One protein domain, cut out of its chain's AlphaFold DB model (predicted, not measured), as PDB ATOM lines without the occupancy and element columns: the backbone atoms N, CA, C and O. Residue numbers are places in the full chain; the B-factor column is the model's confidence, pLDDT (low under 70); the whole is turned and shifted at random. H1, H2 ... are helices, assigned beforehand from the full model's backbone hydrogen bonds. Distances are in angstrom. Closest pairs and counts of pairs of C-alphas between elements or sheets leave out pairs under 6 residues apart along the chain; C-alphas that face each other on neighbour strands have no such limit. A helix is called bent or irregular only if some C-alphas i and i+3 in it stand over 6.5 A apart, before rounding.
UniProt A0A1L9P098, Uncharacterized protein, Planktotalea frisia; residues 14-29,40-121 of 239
ATOM      1  N   GLU A  14     -40.503  49.678 -31.315       95.38
ATOM      2  CA  GLU A  14     -41.667  50.443 -30.844       95.38
ATOM      3  C   GLU A  14     -41.762  50.482 -29.312       95.38
ATOM      4  O   GLU A  14     -42.126  51.506 -28.736       95.38
ATOM      5  N   THR A  15     -41.348  49.410 -28.631       96.12
ATOM      6  CA  THR A  15     -41.320  49.362 -27.161       96.12
ATOM      7  C   THR A  15     -40.295  50.338 -26.581       96.12
ATOM      8  O   THR A  15     -40.615  51.059 -25.641       96.12
ATOM      9  N   ASP A  16     -39.092  50.410 -27.158       96.12
ATOM     10  CA  ASP A  16     -38.061  51.394 -26.804       96.12
ATOM     11  C   ASP A  16     -38.555  52.831 -27.011       96.12
ATOM     12  O   ASP A  16     -38.403  53.663 -26.114       96.12
ATOM     13  N   LEU A  17     -39.200  53.114 -28.148       93.75
ATOM     14  CA  LEU A  17     -39.772  54.432 -28.421       93.75
ATOM     15  C   LEU A  17     -40.836  54.815 -27.385       93.75
ATOM     16  O   LEU A  17     -40.764  55.899 -26.812       93.75
ATOM     17  N   ASN A  18     -41.786  53.923 -27.106       93.81
ATOM     18  CA  ASN A  18     -42.849  54.175 -26.133       93.81
ATOM     19  C   ASN A  18     -42.300  54.350 -24.711       93.81
ATOM     20  O   ASN A  18     -42.793  55.190 -23.955       93.81
ATOM     21  N   TYR A  19     -41.269  53.587 -24.340       93.88
ATOM     22  CA  TYR A  19     -40.630  53.721 -23.035       93.88
ATOM     23  C   TYR A  19     -39.929  55.079 -22.894       93.88
ATOM     24  O   TYR A  19     -40.121  55.767 -21.893       93.88
ATOM     25  N   ARG A  20     -39.204  55.527 -23.928       93.00
ATOM     26  CA  ARG A  20     -38.609  56.875 -23.962       93.00
ATOM     27  C   ARG A  20     -39.665  57.981 -23.955       93.00
ATOM     28  O   ARG A  20     -39.484  58.972 -23.255       93.00
ATOM     29  N   MET A  21     -40.784  57.799 -24.663       91.88
ATOM     30  CA  MET A  21     -41.918  58.733 -24.620       91.88
ATOM     31  C   MET A  21     -42.446  58.922 -23.199       91.88
ATOM     32  O   MET A  21     -42.669  60.051 -22.770       91.88
ATOM     33  N   MET A  22     -42.612  57.822 -22.468       92.62
ATOM     34  CA  MET A  22     -43.029  57.844 -21.069       92.62
ATOM     35  C   MET A  22     -41.998  58.551 -20.176       92.62
ATOM     36  O   MET A  22     -42.394  59.349 -19.331       92.62
ATOM     37  N   GLN A  23     -40.698  58.292 -20.360       92.12
ATOM     38  CA  GLN A  23     -39.637  58.956 -19.587       92.12
ATOM     39  C   GLN A  23     -39.583  60.473 -19.833       92.12
ATOM     40  O   GLN A  23     -39.322  61.227 -18.902       92.12
ATOM     41  N   GLU A  24     -39.874  60.924 -21.056       90.62
ATOM     42  CA  GLU A  24     -40.008  62.349 -21.401       90.62
ATOM     43  C   GLU A  24     -41.405  62.931 -21.060       90.62
ATOM     44  O   GLU A  24     -41.698  64.074 -21.403       90.62
ATOM     45  N   VAL A  25     -42.271  62.178 -20.365       91.50
ATOM     46  CA  VAL A  25     -43.612  62.612 -19.908       91.50
ATOM     47  C   VAL A  25     -44.551  63.002 -21.068       91.50
ATOM     48  O   VAL A  25     -45.477  63.806 -20.923       91.50
ATOM     49  N   HIS A  26     -44.360  62.394 -22.242       90.56
ATOM     50  CA  HIS A  26     -45.282  62.553 -23.367       90.56
ATOM     51  C   HIS A  26     -46.587  61.789 -23.133       90.56
ATOM     52  O   HIS A  26     -46.649  60.806 -22.391       90.56
ATOM     53  N   ARG A  27     -47.654  62.225 -23.808       88.06
ATOM     54  CA  ARG A  27     -48.974  61.582 -23.746       88.06
ATOM     55  C   ARG A  27     -49.231  60.756 -24.997       88.06
ATOM     56  O   ARG A  27     -49.074  61.247 -26.112       88.06
ATOM     57  N   THR A  28     -49.728  59.541 -24.803       87.69
ATOM     58  CA  THR A  28     -50.229  58.685 -25.883       87.69
ATOM     59  C   THR A  28     -51.751  58.668 -25.841       87.69
ATOM     60  O   THR A  28     -52.345  58.404 -24.797       87.69
ATOM     61  N   ALA A  29     -52.395  58.942 -26.975       90.38
ATOM     62  CA  ALA A  29     -53.845  58.872 -27.115       90.38
ATOM     63  C   ALA A  29     -54.246  57.601 -27.871       90.38
ATOM     64  O   ALA A  29     -53.688  57.282 -28.920       90.38
ATOM     65  N   TYR A  40     -50.623  39.685 -42.571       78.38
ATOM     66  CA  TYR A  40     -49.336  39.014 -42.413       78.38
ATOM     67  C   TYR A  40     -48.762  38.737 -43.794       78.38
ATOM     68  O   TYR A  40     -49.419  38.111 -44.624       78.38
ATOM     69  N   LYS A  41     -47.529  39.184 -44.017       81.81
ATOM     70  CA  LYS A  41     -46.709  38.801 -45.165       81.81
ATOM     71  C   LYS A  41     -45.489  38.033 -44.655       81.81
ATOM     72  O   LYS A  41     -45.084  38.203 -43.493       81.81
ATOM     73  N   ALA A  42     -44.949  37.168 -45.508       87.00
ATOM     74  CA  ALA A  42     -43.631  36.596 -45.288       87.00
ATOM     75  C   ALA A  42     -42.581  37.721 -45.211       87.00
ATOM     76  O   ALA A  42     -42.747  38.778 -45.826       87.00
ATOM     77  N   SER A  43     -41.527  37.493 -44.440       86.81
ATOM     78  CA  SER A  43     -40.373  38.376 -44.268       86.81
ATOM     79  C   SER A  43     -39.096  37.534 -44.230       86.81
ATOM     80  O   SER A  43     -39.165  36.306 -44.183       86.81
ATOM     81  N   ALA A  44     -37.927  38.177 -44.183       85.62
ATOM     82  CA  ALA A  44     -36.642  37.483 -44.037       85.62
ATOM     83  C   ALA A  44     -36.598  36.531 -42.819       85.62
ATOM     84  O   ALA A  44     -35.950  35.489 -42.855       85.62
ATOM     85  N   THR A  45     -37.337  36.864 -41.757       87.69
ATOM     86  CA  THR A  45     -37.380  36.129 -40.484       87.69
ATOM     87  C   THR A  45     -38.618  35.240 -40.321       87.69
ATOM     88  O   THR A  45     -38.790  34.609 -39.271       87.69
ATOM     89  N   ARG A  46     -39.523  35.189 -41.312       91.25
ATOM     90  CA  ARG A  46     -40.790  34.454 -41.188       91.25
ATOM     91  C   ARG A  46     -41.393  34.032 -42.528       91.25
ATOM     92  O   ARG A  46     -41.630  34.858 -43.404       91.25
ATOM     93  N   ARG A  47     -41.784  32.762 -42.633       91.12
ATOM     94  CA  ARG A  47     -42.509  32.204 -43.787       91.12
ATOM     95  C   ARG A  47     -43.962  32.705 -43.880       91.12
ATOM     96  O   ARG A  47     -44.497  33.329 -42.959       91.12
ATOM     97  N   GLN A  48     -44.632  32.416 -44.999       89.06
ATOM     98  CA  GLN A  48     -46.034  32.800 -45.240       89.06
ATOM     99  C   GLN A  48     -47.017  32.147 -44.249       89.06
ATOM    100  O   GLN A  48     -47.990  32.777 -43.838       89.06
ATOM    101  N   ASP A  49     -46.719  30.927 -43.803       88.81
ATOM    102  CA  ASP A  49     -47.429  30.182 -42.748       88.81
ATOM    103  C   ASP A  49     -47.101  30.679 -41.322       88.81
ATOM    104  O   ASP A  49     -47.508  30.080 -40.327       88.81
ATOM    105  N   ARG A  50     -46.399  31.816 -41.216       88.94
ATOM    106  CA  ARG A  50     -45.976  32.495 -39.981       88.94
ATOM    107  C   ARG A  50     -44.900  31.776 -39.171       88.94
ATOM    108  O   ARG A  50     -44.572  32.239 -38.073       88.94
ATOM    109  N   VAL A  51     -44.316  30.708 -39.700       93.62
ATOM    110  CA  VAL A  51     -43.228  29.993 -39.034       93.62
ATOM    111  C   VAL A  51     -41.962  30.855 -39.042       93.62
ATOM    112  O   VAL A  51     -41.581  31.353 -40.107       93.62
ATOM    113  N   PRO A  52     -41.319  31.087 -37.881       94.56
ATOM    114  CA  PRO A  52     -40.059  31.819 -37.832       94.56
ATOM    115  C   PRO A  52     -38.951  31.036 -38.542       94.56
ATOM    116  O   PRO A  52     -38.849  29.821 -38.388       94.56
ATOM    117  N   THR A  53     -38.118  31.736 -39.307       95.00
ATOM    118  CA  THR A  53     -36.942  31.160 -39.985       95.00
ATOM    119  C   THR A  53     -35.644  31.474 -39.253       95.00
ATOM    120  O   THR A  53     -34.713  30.673 -39.324       95.00
ATOM    121  N   ASP A  54     -35.609  32.590 -38.525       96.62
ATOM    122  CA  ASP A  54     -34.469  33.102 -37.772       96.62
ATOM    123  C   ASP A  54     -34.958  33.927 -36.566       96.62
ATOM    124  O   ASP A  54     -35.967  34.635 -36.663       96.62
ATOM    125  N   LEU A  55     -34.269  33.818 -35.427       98.12
ATOM    126  CA  LEU A  55     -34.562  34.569 -34.198       98.12
ATOM    127  C   LEU A  55     -33.421  35.509 -33.783       98.12
ATOM    128  O   LEU A  55     -33.500  36.101 -32.705       98.12
ATOM    129  N   THR A  56     -32.392  35.671 -34.621       98.25
ATOM    130  CA  THR A  56     -31.193  36.459 -34.302       98.25
ATOM    131  C   THR A  56     -31.551  37.886 -33.888       98.25
ATOM    132  O   THR A  56     -31.154  38.339 -32.817       98.25
ATOM    133  N   GLU A  57     -32.374  38.587 -34.671       97.62
ATOM    134  CA  GLU A  57     -32.745  39.969 -34.336       97.62
ATOM    135  C   GLU A  57     -33.645  40.080 -33.097       97.62
ATOM    136  O   GLU A  57     -33.556  41.064 -32.374       97.62
ATOM    137  N   ILE A  58     -34.451  39.058 -32.779       98.06
ATOM    138  CA  ILE A  58     -35.244  39.051 -31.536       98.06
ATOM    139  C   ILE A  58     -34.314  38.991 -30.318       98.06
ATOM    140  O   ILE A  58     -34.493  39.765 -29.377       98.06
ATOM    141  N   GLY A  59     -33.326  38.089 -30.334       98.56
ATOM    142  CA  GLY A  59     -32.335  37.980 -29.260       98.56
ATOM    143  C   GLY A  59     -31.486  39.245 -29.136       98.56
ATOM    144  O   GLY A  59     -31.298  39.763 -28.035       98.56
ATOM    145  N   ALA A  60     -31.039  39.792 -30.271       98.62
ATOM    146  CA  ALA A  60     -30.181  40.970 -30.290       98.62
ATOM    147  C   ALA A  60     -30.892  42.232 -29.791       98.62
ATOM    148  O   ALA A  60     -30.356  42.949 -28.946       98.62
ATOM    149  N   SER A  61     -32.118  42.472 -30.254       98.50
ATOM    150  CA  SER A  61     -32.942  43.592 -29.798       98.50
ATOM    151  C   SER A  61     -33.293  43.485 -28.315       98.50
ATOM    152  O   SER A  61     -33.259  44.487 -27.606       98.50
ATOM    153  N   LEU A  62     -33.561  42.278 -27.806       98.69
ATOM    154  CA  LEU A  62     -33.783  42.085 -26.372       98.69
ATOM    155  C   LEU A  62     -32.539  42.451 -25.552       98.69
ATOM    156  O   LEU A  62     -32.666  43.121 -24.532       98.69
ATOM    157  N   ALA A  63     -31.342  42.059 -25.997       98.62
ATOM    158  CA  ALA A  63     -30.104  42.411 -25.304       98.62
ATOM    159  C   ALA A  63     -29.854  43.926 -25.288       98.62
ATOM    160  O   ALA A  63     -29.502  44.475 -24.243       98.62
ATOM    161  N   VAL A  64     -30.106  44.617 -26.405       98.44
ATOM    162  CA  VAL A  64     -30.042  46.088 -26.467       98.44
ATOM    163  C   VAL A  64     -31.033  46.721 -25.489       98.44
ATOM    164  O   VAL A  64     -30.648  47.597 -24.715       98.44
ATOM    165  N   TYR A  65     -32.285  46.254 -25.474       98.19
ATOM    166  CA  TYR A  65     -33.326  46.800 -24.600       98.19
ATOM    167  C   TYR A  65     -32.966  46.652 -23.118       98.19
ATOM    168  O   TYR A  65     -33.064  47.605 -22.346       98.19
ATOM    169  N   LEU A  66     -32.490  45.471 -22.712       98.19
ATOM    170  CA  LEU A  66     -32.098  45.226 -21.324       98.19
ATOM    171  C   LEU A  66     -30.886  46.059 -20.910       98.19
ATOM    172  O   LEU A  66     -30.889  46.606 -19.814       98.19
ATOM    173  N   ARG A  67     -29.886  46.224 -21.784       97.69
ATOM    174  CA  ARG A  67     -28.727  47.091 -21.510       97.69
ATOM    175  C   ARG A  67     -29.110  48.556 -21.305       97.69
ATOM    176  O   ARG A  67     -28.415  49.253 -20.576       97.69
ATOM    177  N   LYS A  68     -30.192  49.018 -21.932       96.06
ATOM    178  CA  LYS A  68     -30.688  50.391 -21.783       96.06
ATOM    179  C   LYS A  68     -31.541  50.604 -20.542       96.06
ATOM    180  O   LYS A  68     -31.436  51.648 -19.911       96.06
ATOM    181  N   PHE A  69     -32.418  49.651 -20.230       96.38
ATOM    182  CA  PHE A  69     -33.543  49.906 -19.325       96.38
ATOM    183  C   PHE A  69     -33.647  48.933 -18.149       96.38
ATOM    184  O   PHE A  69     -34.571  49.057 -17.348       96.38
ATOM    185  N   ALA A  70     -32.739  47.960 -18.027       96.94
ATOM    186  CA  ALA A  70     -32.780  46.969 -16.959       96.94
ATOM    187  C   ALA A  70     -31.415  46.791 -16.269       96.94
ATOM    188  O   ALA A  70     -30.381  46.743 -16.942       96.94
ATOM    189  N   PRO A  71     -31.387  46.594 -14.938       97.25
ATOM    190  CA  PRO A  71     -30.164  46.225 -14.232       97.25
ATOM    191  C   PRO A  71     -29.566  44.915 -14.758       97.25
ATOM    192  O   PRO A  71     -30.296  43.957 -15.023       97.25
ATOM    193  N   ASN A  72     -28.232  44.829 -14.813       96.56
ATOM    194  CA  ASN A  72     -27.500  43.646 -15.300       96.56
ATOM    195  C   ASN A  72     -27.892  42.342 -14.580       96.56
ATOM    196  O   ASN A  72     -27.899  41.268 -15.181       96.56
ATOM    197  N   THR A  73     -28.286  42.431 -13.306       97.38
ATOM    198  CA  THR A  73     -28.755  41.291 -12.501       97.38
ATOM    199  C   THR A  73     -29.997  40.614 -13.087       97.38
ATOM    200  O   THR A  73     -30.198  39.416 -12.889       97.38
ATOM    201  N   GLN A  74     -30.810  41.338 -13.863       97.38
ATOM    202  CA  GLN A  74     -32.025  40.814 -14.489       97.38
ATOM    203  C   GLN A  74     -31.792  40.242 -15.893       97.38
ATOM    204  O   GLN A  74     -32.685  39.591 -16.447       97.38
ATOM    205  N   HIS A  75     -30.615  40.446 -16.492       97.88
ATOM    206  CA  HIS A  75     -30.389  40.108 -17.903       97.88
ATOM    207  C   HIS A  75     -30.482  38.601 -18.136       97.88
ATOM    208  O   HIS A  75     -31.307  38.143 -18.928       97.88
ATOM    209  N   LYS A  76     -29.715  37.810 -17.376       97.75
ATOM    210  CA  LYS A  76     -29.653  36.346 -17.530       97.75
ATOM    211  C   LYS A  76     -31.020  35.677 -17.365       97.75
ATOM    212  O   LYS A  76     -31.393  34.827 -18.175       97.75
ATOM    213  N   VAL A  77     -31.783  36.069 -16.340       98.19
ATOM    214  CA  VAL A  77     -33.122  35.512 -16.092       98.19
ATOM    215  C   VAL A  77     -34.109  35.911 -17.193       98.19
ATOM    216  O   VAL A  77     -34.898  35.078 -17.645       98.19
ATOM    217  N   THR A  78     -34.019  37.143 -17.699       98.31
ATOM    218  CA  THR A  78     -34.892  37.623 -18.779       98.31
ATOM    219  C   THR A  78     -34.590  36.931 -20.105       98.31
ATOM    220  O   THR A  78     -35.519  36.484 -20.778       98.31
ATOM    221  N   PHE A  79     -33.312  36.750 -20.453       98.56
ATOM    222  CA  PHE A  79     -32.917  35.980 -21.636       98.56
ATOM    223  C   PHE A  79     -33.420  34.537 -21.567       98.56
ATOM    224  O   PHE A  79     -34.008  34.047 -22.531       98.56
ATOM    225  N   ALA A  80     -33.270  33.871 -20.418       98.50
ATOM    226  CA  ALA A  80     -33.758  32.508 -20.231       98.50
ATOM    227  C   ALA A  80     -35.287  32.410 -20.395       98.50
ATOM    228  O   ALA A  80     -35.785  31.493 -21.058       98.50
ATOM    229  N   LYS A  81     -36.038  33.378 -19.846       98.62
ATOM    230  CA  LYS A  81     -37.497  33.458 -19.999       98.62
ATOM    231  C   LYS A  81     -37.901  33.664 -21.460       98.62
ATOM    232  O   LYS A  81     -38.685  32.872 -21.985       98.62
ATOM    233  N   ALA A  82     -37.330  34.659 -22.135       98.44
ATOM    234  CA  ALA A  82     -37.636  34.953 -23.533       98.44
ATOM    235  C   ALA A  82     -37.295  33.772 -24.455       98.44
ATOM    236  O   ALA A  82     -38.098  33.383 -25.307       98.44
ATOM    237  N   ARG A  83     -36.148  33.119 -24.233       98.56
ATOM    238  CA  ARG A  83     -35.759  31.905 -24.958       98.56
ATOM    239  C   ARG A  83     -36.770  30.777 -24.765       98.56
ATOM    240  O   ARG A  83     -37.155  30.120 -25.732       98.56
ATOM    241  N   LYS A  84     -37.239  30.554 -23.530       98.69
ATOM    242  CA  LYS A  84     -38.274  29.554 -23.222       98.69
ATOM    243  C   LYS A  84     -39.577  29.853 -23.964       98.69
ATOM    244  O   LYS A  84     -40.164  28.938 -24.538       98.69
ATOM    245  N   GLU A  85     -40.009  31.110 -24.006       98.38
ATOM    246  CA  GLU A  85     -41.208  31.528 -24.743       98.38
ATOM    247  C   GLU A  85     -41.075  31.273 -26.253       98.38
ATOM    248  O   GLU A  85     -41.980  30.695 -26.865       98.38
ATOM    249  N   GLN A  86     -39.922  31.605 -26.854       98.25
ATOM    250  CA  GLN A  86     -39.670  31.297 -28.266       98.25
ATOM    251  C   GLN A  86     -39.604  29.786 -28.525       98.25
ATOM    252  O   GLN A  86     -40.132  29.318 -29.535       98.25
ATOM    253  N   ARG A  87     -39.036  28.998 -27.600       98.31
ATOM    254  CA  ARG A  87     -39.034  27.531 -27.692       98.31
ATOM    255  C   ARG A  87     -40.452  26.971 -27.682       98.31
ATOM    256  O   ARG A  87     -40.778  26.160 -28.540       98.31
ATOM    257  N   VAL A  88     -41.303  27.413 -26.754       98.38
ATOM    258  CA  VAL A  88     -42.712  26.989 -26.684       98.38
ATOM    259  C   VAL A  88     -43.438  27.320 -27.989       98.38
ATOM    260  O   VAL A  88     -44.165  26.484 -28.525       98.38
ATOM    261  N   ARG A  89     -43.207  28.512 -28.550       96.88
ATOM    262  CA  ARG A  89     -43.767  28.902 -29.850       96.88
ATOM    263  C   ARG A  89     -43.270  28.008 -30.994       96.88
ATOM    264  O   ARG A  89     -44.083  27.582 -31.809       96.88
ATOM    265  N   ALA A  90     -41.976  27.699 -31.054       97.56
ATOM    266  CA  ALA A  90     -41.412  26.807 -32.067       97.56
ATOM    267  C   ALA A  90     -41.957  25.371 -31.939       97.56
ATOM    268  O   ALA A  90     -42.317  24.760 -32.941       97.56
ATOM    269  N   LEU A  91     -42.111  24.863 -30.712       98.00
ATOM    270  CA  LEU A  91     -42.705  23.548 -30.453       98.00
ATOM    271  C   LEU A  91     -44.164  23.469 -30.913       98.00
ATOM    272  O   LEU A  91     -44.552  22.461 -31.489       98.00
ATOM    273  N   ARG A  92     -44.960  24.536 -30.753       97.25
ATOM    274  CA  ARG A  92     -46.329  24.581 -31.305       97.25
ATOM    275  C   ARG A  92     -46.344  24.449 -32.829       97.25
ATOM    276  O   ARG A  92     -47.210  23.767 -33.364       97.25
ATOM    277  N   HIS A  93     -45.390  25.068 -33.528       96.56
ATOM    278  CA  HIS A  93     -45.252  24.892 -34.978       96.56
ATOM    279  C   HIS A  93     -44.811  23.469 -35.345       96.56
ATOM    280  O   HIS A  93     -45.324  22.915 -36.310       96.56
ATOM    281  N   MET A  94     -43.920  22.860 -34.559       96.94
ATOM    282  CA  MET A  94     -43.495  21.470 -34.751       96.94
ATOM    283  C   MET A  94     -44.653  20.483 -34.555       96.94
ATOM    284  O   MET A  94     -44.886  19.639 -35.411       96.94
ATOM    285  N   MET A  95     -45.438  20.632 -33.484       96.81
ATOM    286  CA  MET A  95     -46.635  19.815 -33.231       96.81
ATOM    287  C   MET A  95     -47.694  19.961 -34.331       96.81
ATOM    288  O   MET A  95     -48.446  19.030 -34.587       96.81
ATOM    289  N   ALA A  96     -47.744  21.119 -34.994       95.88
ATOM    290  CA  ALA A  96     -48.609  21.362 -36.145       95.88
ATOM    291  C   ALA A  96     -48.033  20.829 -37.477       95.88
ATOM    292  O   ALA A  96     -48.617  21.092 -38.526       95.88
ATOM    293  N   GLY A  97     -46.886  20.138 -37.461       96.38
ATOM    294  CA  GLY A  97     -46.225  19.598 -38.655       96.38
ATOM    295  C   GLY A  97     -45.516  20.645 -39.521       96.38
ATOM    296  O   GLY A  97     -45.166  20.363 -40.660       96.38
ATOM    297  N   LEU A  98     -45.312  21.866 -39.011       96.50
ATOM    298  CA  LEU A  98     -44.738  22.979 -39.778       96.50
ATOM    299  C   LEU A  98     -43.223  23.153 -39.579       96.50
ATOM    300  O   LEU A  98     -42.585  23.891 -40.335       96.50
ATOM    301  N   LEU A  99     -42.660  22.523 -38.549       96.81
ATOM    302  CA  LEU A  99     -41.230  22.512 -38.235       96.81
ATOM    303  C   LEU A  99     -40.785  21.099 -37.885       96.81
ATOM    304  O   LEU A  99     -41.544  20.342 -37.285       96.81
ATOM    305  N   GLU A 100     -39.525  20.790 -38.162       96.25
ATOM    306  CA  GLU A 100     -38.892  19.570 -37.678       96.25
ATOM    307  C   GLU A 100     -38.146  19.815 -36.351       96.25
ATOM    308  O   GLU A 100     -37.765  20.951 -36.038       96.25
ATOM    309  N   PRO A 101     -37.831  18.766 -35.566       95.75
ATOM    310  CA  PRO A 101     -37.051  18.912 -34.333       95.75
ATOM    311  C   PRO A 101     -35.697  19.623 -34.520       95.75
ATOM    312  O   PRO A 101     -35.239  20.355 -33.635       95.75
ATOM    313  N   ARG A 102     -35.044  19.445 -35.681       97.06
ATOM    314  CA  ARG A 102     -33.793  20.151 -36.017       97.06
ATOM    315  C   ARG A 102     -33.990  21.659 -36.183       97.06
ATOM    316  O   ARG A 102     -33.125  22.421 -35.757       97.06
ATOM    317  N   ASP A 103     -35.136  22.099 -36.700       97.00
ATOM    318  CA  ASP A 103     -35.428  23.523 -36.858       97.00
ATOM    319  C   ASP A 103     -35.635  24.214 -35.520       97.00
ATOM    320  O   ASP A 103     -35.160  25.329 -35.329       97.00
ATOM    321  N   VAL A 104     -36.286  23.549 -34.561       97.94
ATOM    322  CA  VAL A 104     -36.441  24.101 -33.207       97.94
ATOM    323  C   VAL A 104     -35.069  24.357 -32.584       97.94
ATOM    324  O   VAL A 104     -34.839  25.428 -32.022       97.94
ATOM    325  N   ARG A 105     -34.135  23.404 -32.716       97.56
ATOM    326  CA  ARG A 105     -32.753  23.572 -32.242       97.56
ATOM    327  C   ARG A 105     -32.052  24.731 -32.951       97.56
ATOM    328  O   ARG A 105     -31.496  25.590 -32.272       97.56
ATOM    329  N   ARG A 106     -32.146  24.801 -34.283       98.00
ATOM    330  CA  ARG A 106     -31.562  25.880 -35.098       98.00
ATOM    331  C   ARG A 106     -32.098  27.261 -34.707       98.00
ATOM    332  O   ARG A 106     -31.314  28.186 -34.527       98.00
ATOM    333  N   LEU A 107     -33.412  27.395 -34.517       98.31
ATOM    334  CA  LEU A 107     -34.039  28.646 -34.089       98.31
ATOM    335  C   LEU A 107     -33.537  29.081 -32.711       98.31
ATOM    336  O   LEU A 107     -33.202  30.250 -32.531       98.31
ATOM    337  N   MET A 108     -33.441  28.161 -31.748       98.62
ATOM    338  CA  MET A 108     -32.914  28.503 -30.423       98.62
ATOM    339  C   MET A 108     -31.440  28.912 -30.485       98.62
ATOM    340  O   MET A 108     -31.081  29.911 -29.874       98.62
ATOM    341  N   GLY A 109     -30.624  28.228 -31.294       98.62
ATOM    342  CA  GLY A 109     -29.239  28.641 -31.540       98.62
ATOM    343  C   GLY A 109     -29.135  30.038 -32.162       98.62
ATOM    344  O   GLY A 109     -28.292  30.829 -31.754       98.62
ATOM    345  N   SER A 110     -30.029  30.389 -33.096       98.50
ATOM    346  CA  SER A 110     -30.062  31.745 -33.666       98.50
ATOM    347  C   SER A 110     -30.461  32.815 -32.646       98.50
ATOM    348  O   SER A 110     -29.892  33.901 -32.650       98.50
ATOM    349  N   PHE A 111     -31.387  32.506 -31.732       98.81
ATOM    350  CA  PHE A 111     -31.738  33.413 -30.638       98.81
ATOM    351  C   PHE A 111     -30.529  33.670 -29.730       98.81
ATOM    352  O   PHE A 111     -30.233  34.825 -29.436       98.81
ATOM    353  N   ASP A 112     -29.821  32.605 -29.336       98.75
ATOM    354  CA  ASP A 112     -28.649  32.683 -28.457       98.75
ATOM    355  C   ASP A 112     -27.528  33.517 -29.109       98.75
ATOM    356  O   ASP A 112     -27.057  34.488 -28.517       98.75
ATOM    357  N   LYS A 113     -27.216  33.248 -30.386       98.69
ATOM    358  CA  LYS A 113     -26.302  34.075 -31.194       98.69
ATOM    359  C   LYS A 113     -26.760  35.536 -31.270       98.69
ATOM    360  O   LYS A 113     -25.950  36.458 -31.228       98.69
ATOM    361  N   GLY A 114     -28.067  35.756 -31.385       98.62
ATOM    362  CA  GLY A 114     -28.668  37.083 -31.347       98.62
ATOM    363  C   GLY A 114     -28.332  37.836 -30.063       98.62
ATOM    364  O   GLY A 114     -27.892  38.980 -30.132       98.62
ATOM    365  N   VAL A 115     -28.490  37.197 -28.901       98.75
ATOM    366  CA  VAL A 115     -28.171  37.801 -27.596       98.75
ATOM    367  C   VAL A 115     -26.702  38.224 -27.520       98.75
ATOM    368  O   VAL A 115     -26.416  39.341 -27.083       98.75
ATOM    369  N   GLU A 116     -25.777  37.387 -27.989       98.56
ATOM    370  CA  GLU A 116     -24.344  37.711 -28.041       98.56
ATOM    371  C   GLU A 116     -24.080  38.944 -28.917       98.56
ATOM    372  O   GLU A 116     -23.464  39.913 -28.470       98.56
ATOM    373  N   VAL A 117     -24.634  38.959 -30.135       98.31
ATOM    374  CA  VAL A 117     -24.513  40.092 -31.067       98.31
ATOM    375  C   VAL A 117     -25.098  41.371 -30.463       98.31
ATOM    376  O   VAL A 117     -24.472  42.427 -30.515       98.31
ATOM    377  N   GLY A 118     -26.294  41.305 -29.874       98.19
ATOM    378  CA  GLY A 118     -26.957  42.463 -29.264       98.19
ATOM    379  C   GLY A 118     -26.226  43.013 -28.039       98.19
ATOM    380  O   GLY A 118     -26.239  44.223 -27.798       98.19
ATOM    381  N   SER A 119     -25.520  42.151 -27.308       97.38
ATOM    382  CA  SER A 119     -24.684  42.555 -26.172       97.38
ATOM    383  C   SER A 119     -23.498  43.426 -26.601       97.38
ATOM    384  O   SER A 119     -23.035  44.251 -25.818       97.38
ATOM    385  N   GLN A 120     -23.060  43.297 -27.856       97.25
ATOM    386  CA  GLN A 120     -21.952  44.057 -28.443       97.25
ATOM    387  C   GLN A 120     -22.409  45.236 -29.317       97.25
ATOM    388  O   GLN A 120     -21.582  46.046 -29.730       97.25
ATOM    389  N   ARG A 121     -23.713  45.374 -29.611       97.31
ATOM    390  CA  ARG A 121     -24.223  46.507 -30.405       97.31
ATOM    391  C   ARG A 121     -23.903  47.831 -29.718       97.31
ATOM    392  O   ARG A 121     -24.104  47.977 -28.508       97.31
TER     393      ARG A 121
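This is residues 14 to 29 and 40 to 121 of the 239 residues of an uncharacterized protein of Planktotalea frisia (UniProt A0A1L9P098). Three helices, H2, H3 and H4, make a loose up-and-down bundle in which the long H3 runs against both of the others, while the short H1 lies at the edge of it, near H2 and clear of H3 and H4. Before H2, the loop of residues 40 to 55 folds back on itself. The 98 printed residues include four named helices, in the order H1, H2, H3, H4, and no named strand; the class is all helix. The whole is only just loose, close to compact, with a radius of gyration of the C-alphas of 15.4 A, and it spans 47 by 33 by 20 A.

The longest helix is H3, residues 72 to 95. It is irregular: C-alphas 73 and 76 are 7.1 A apart, and its line is a rough one. H4, residues 101 to 120, touches H3 and forms a helical hairpin with it, opposite ways at a shallow tilt of 25 degrees; their closest C-alphas, of Ala 90 and Val 104, are 5.8 A apart. H2, residues 56 to 69, forms a helical hairpin with H3 too, at a shallow tilt of 28 degrees, opposite ways. H3 touches H2 with residues 72 to 79 alone, and the closest C-alphas, of Leu 66 and His 75, are 6.4 A apart. H4 touches H2 with residues 110 to 119 alone; the closest C-alphas, of Ala 60 and Gly 118, are 3.7 A apart. H2 and H4 run the same way at a steep tilt of 37 degrees, only just past shallow. The packing of these helices is mostly aligned, but only just, with 2 of 3 touching pairs at a shallow tilt. H1, residues 14 to 23, is close to H2 but not clearly touching: the closest C-alphas, of Asp 16 and Tyr 65, are 7.0 A apart. H1 is apart from H3 and H4. Every O i to N i+4 pair is within hydrogen-bond range in H1, H2 and H4, and 18 of 20 are in H3.

H3 measures 35.4 A from first to last C-alpha; C-alpha 72 is at (-27.500, 43.646, -15.300), and C-alpha 95 is at (-46.635, 19.815, -33.231). H4 measures 29.9 A, H2 20.3 A and H1 14.3 A. C-alpha 14, where H1 begins, is at (-41.667, 50.443, -30.844), and C-alpha 120, where H4 ends, is at (-21.952, 44.057, -28.443).

The two C-alphas farthest apart, of Val 25 and Gly 97, are 47.0 A apart. Residues 30 to 39 are not printed, and C-alphas 29 and 40 are 25.5 A apart across this cut, which falls in the link from H1 to H2. The links from H2 to H3 and from H3 to H4 are tight. The mean pLDDT of the printed part is 95.6, and no printed residue is under 70.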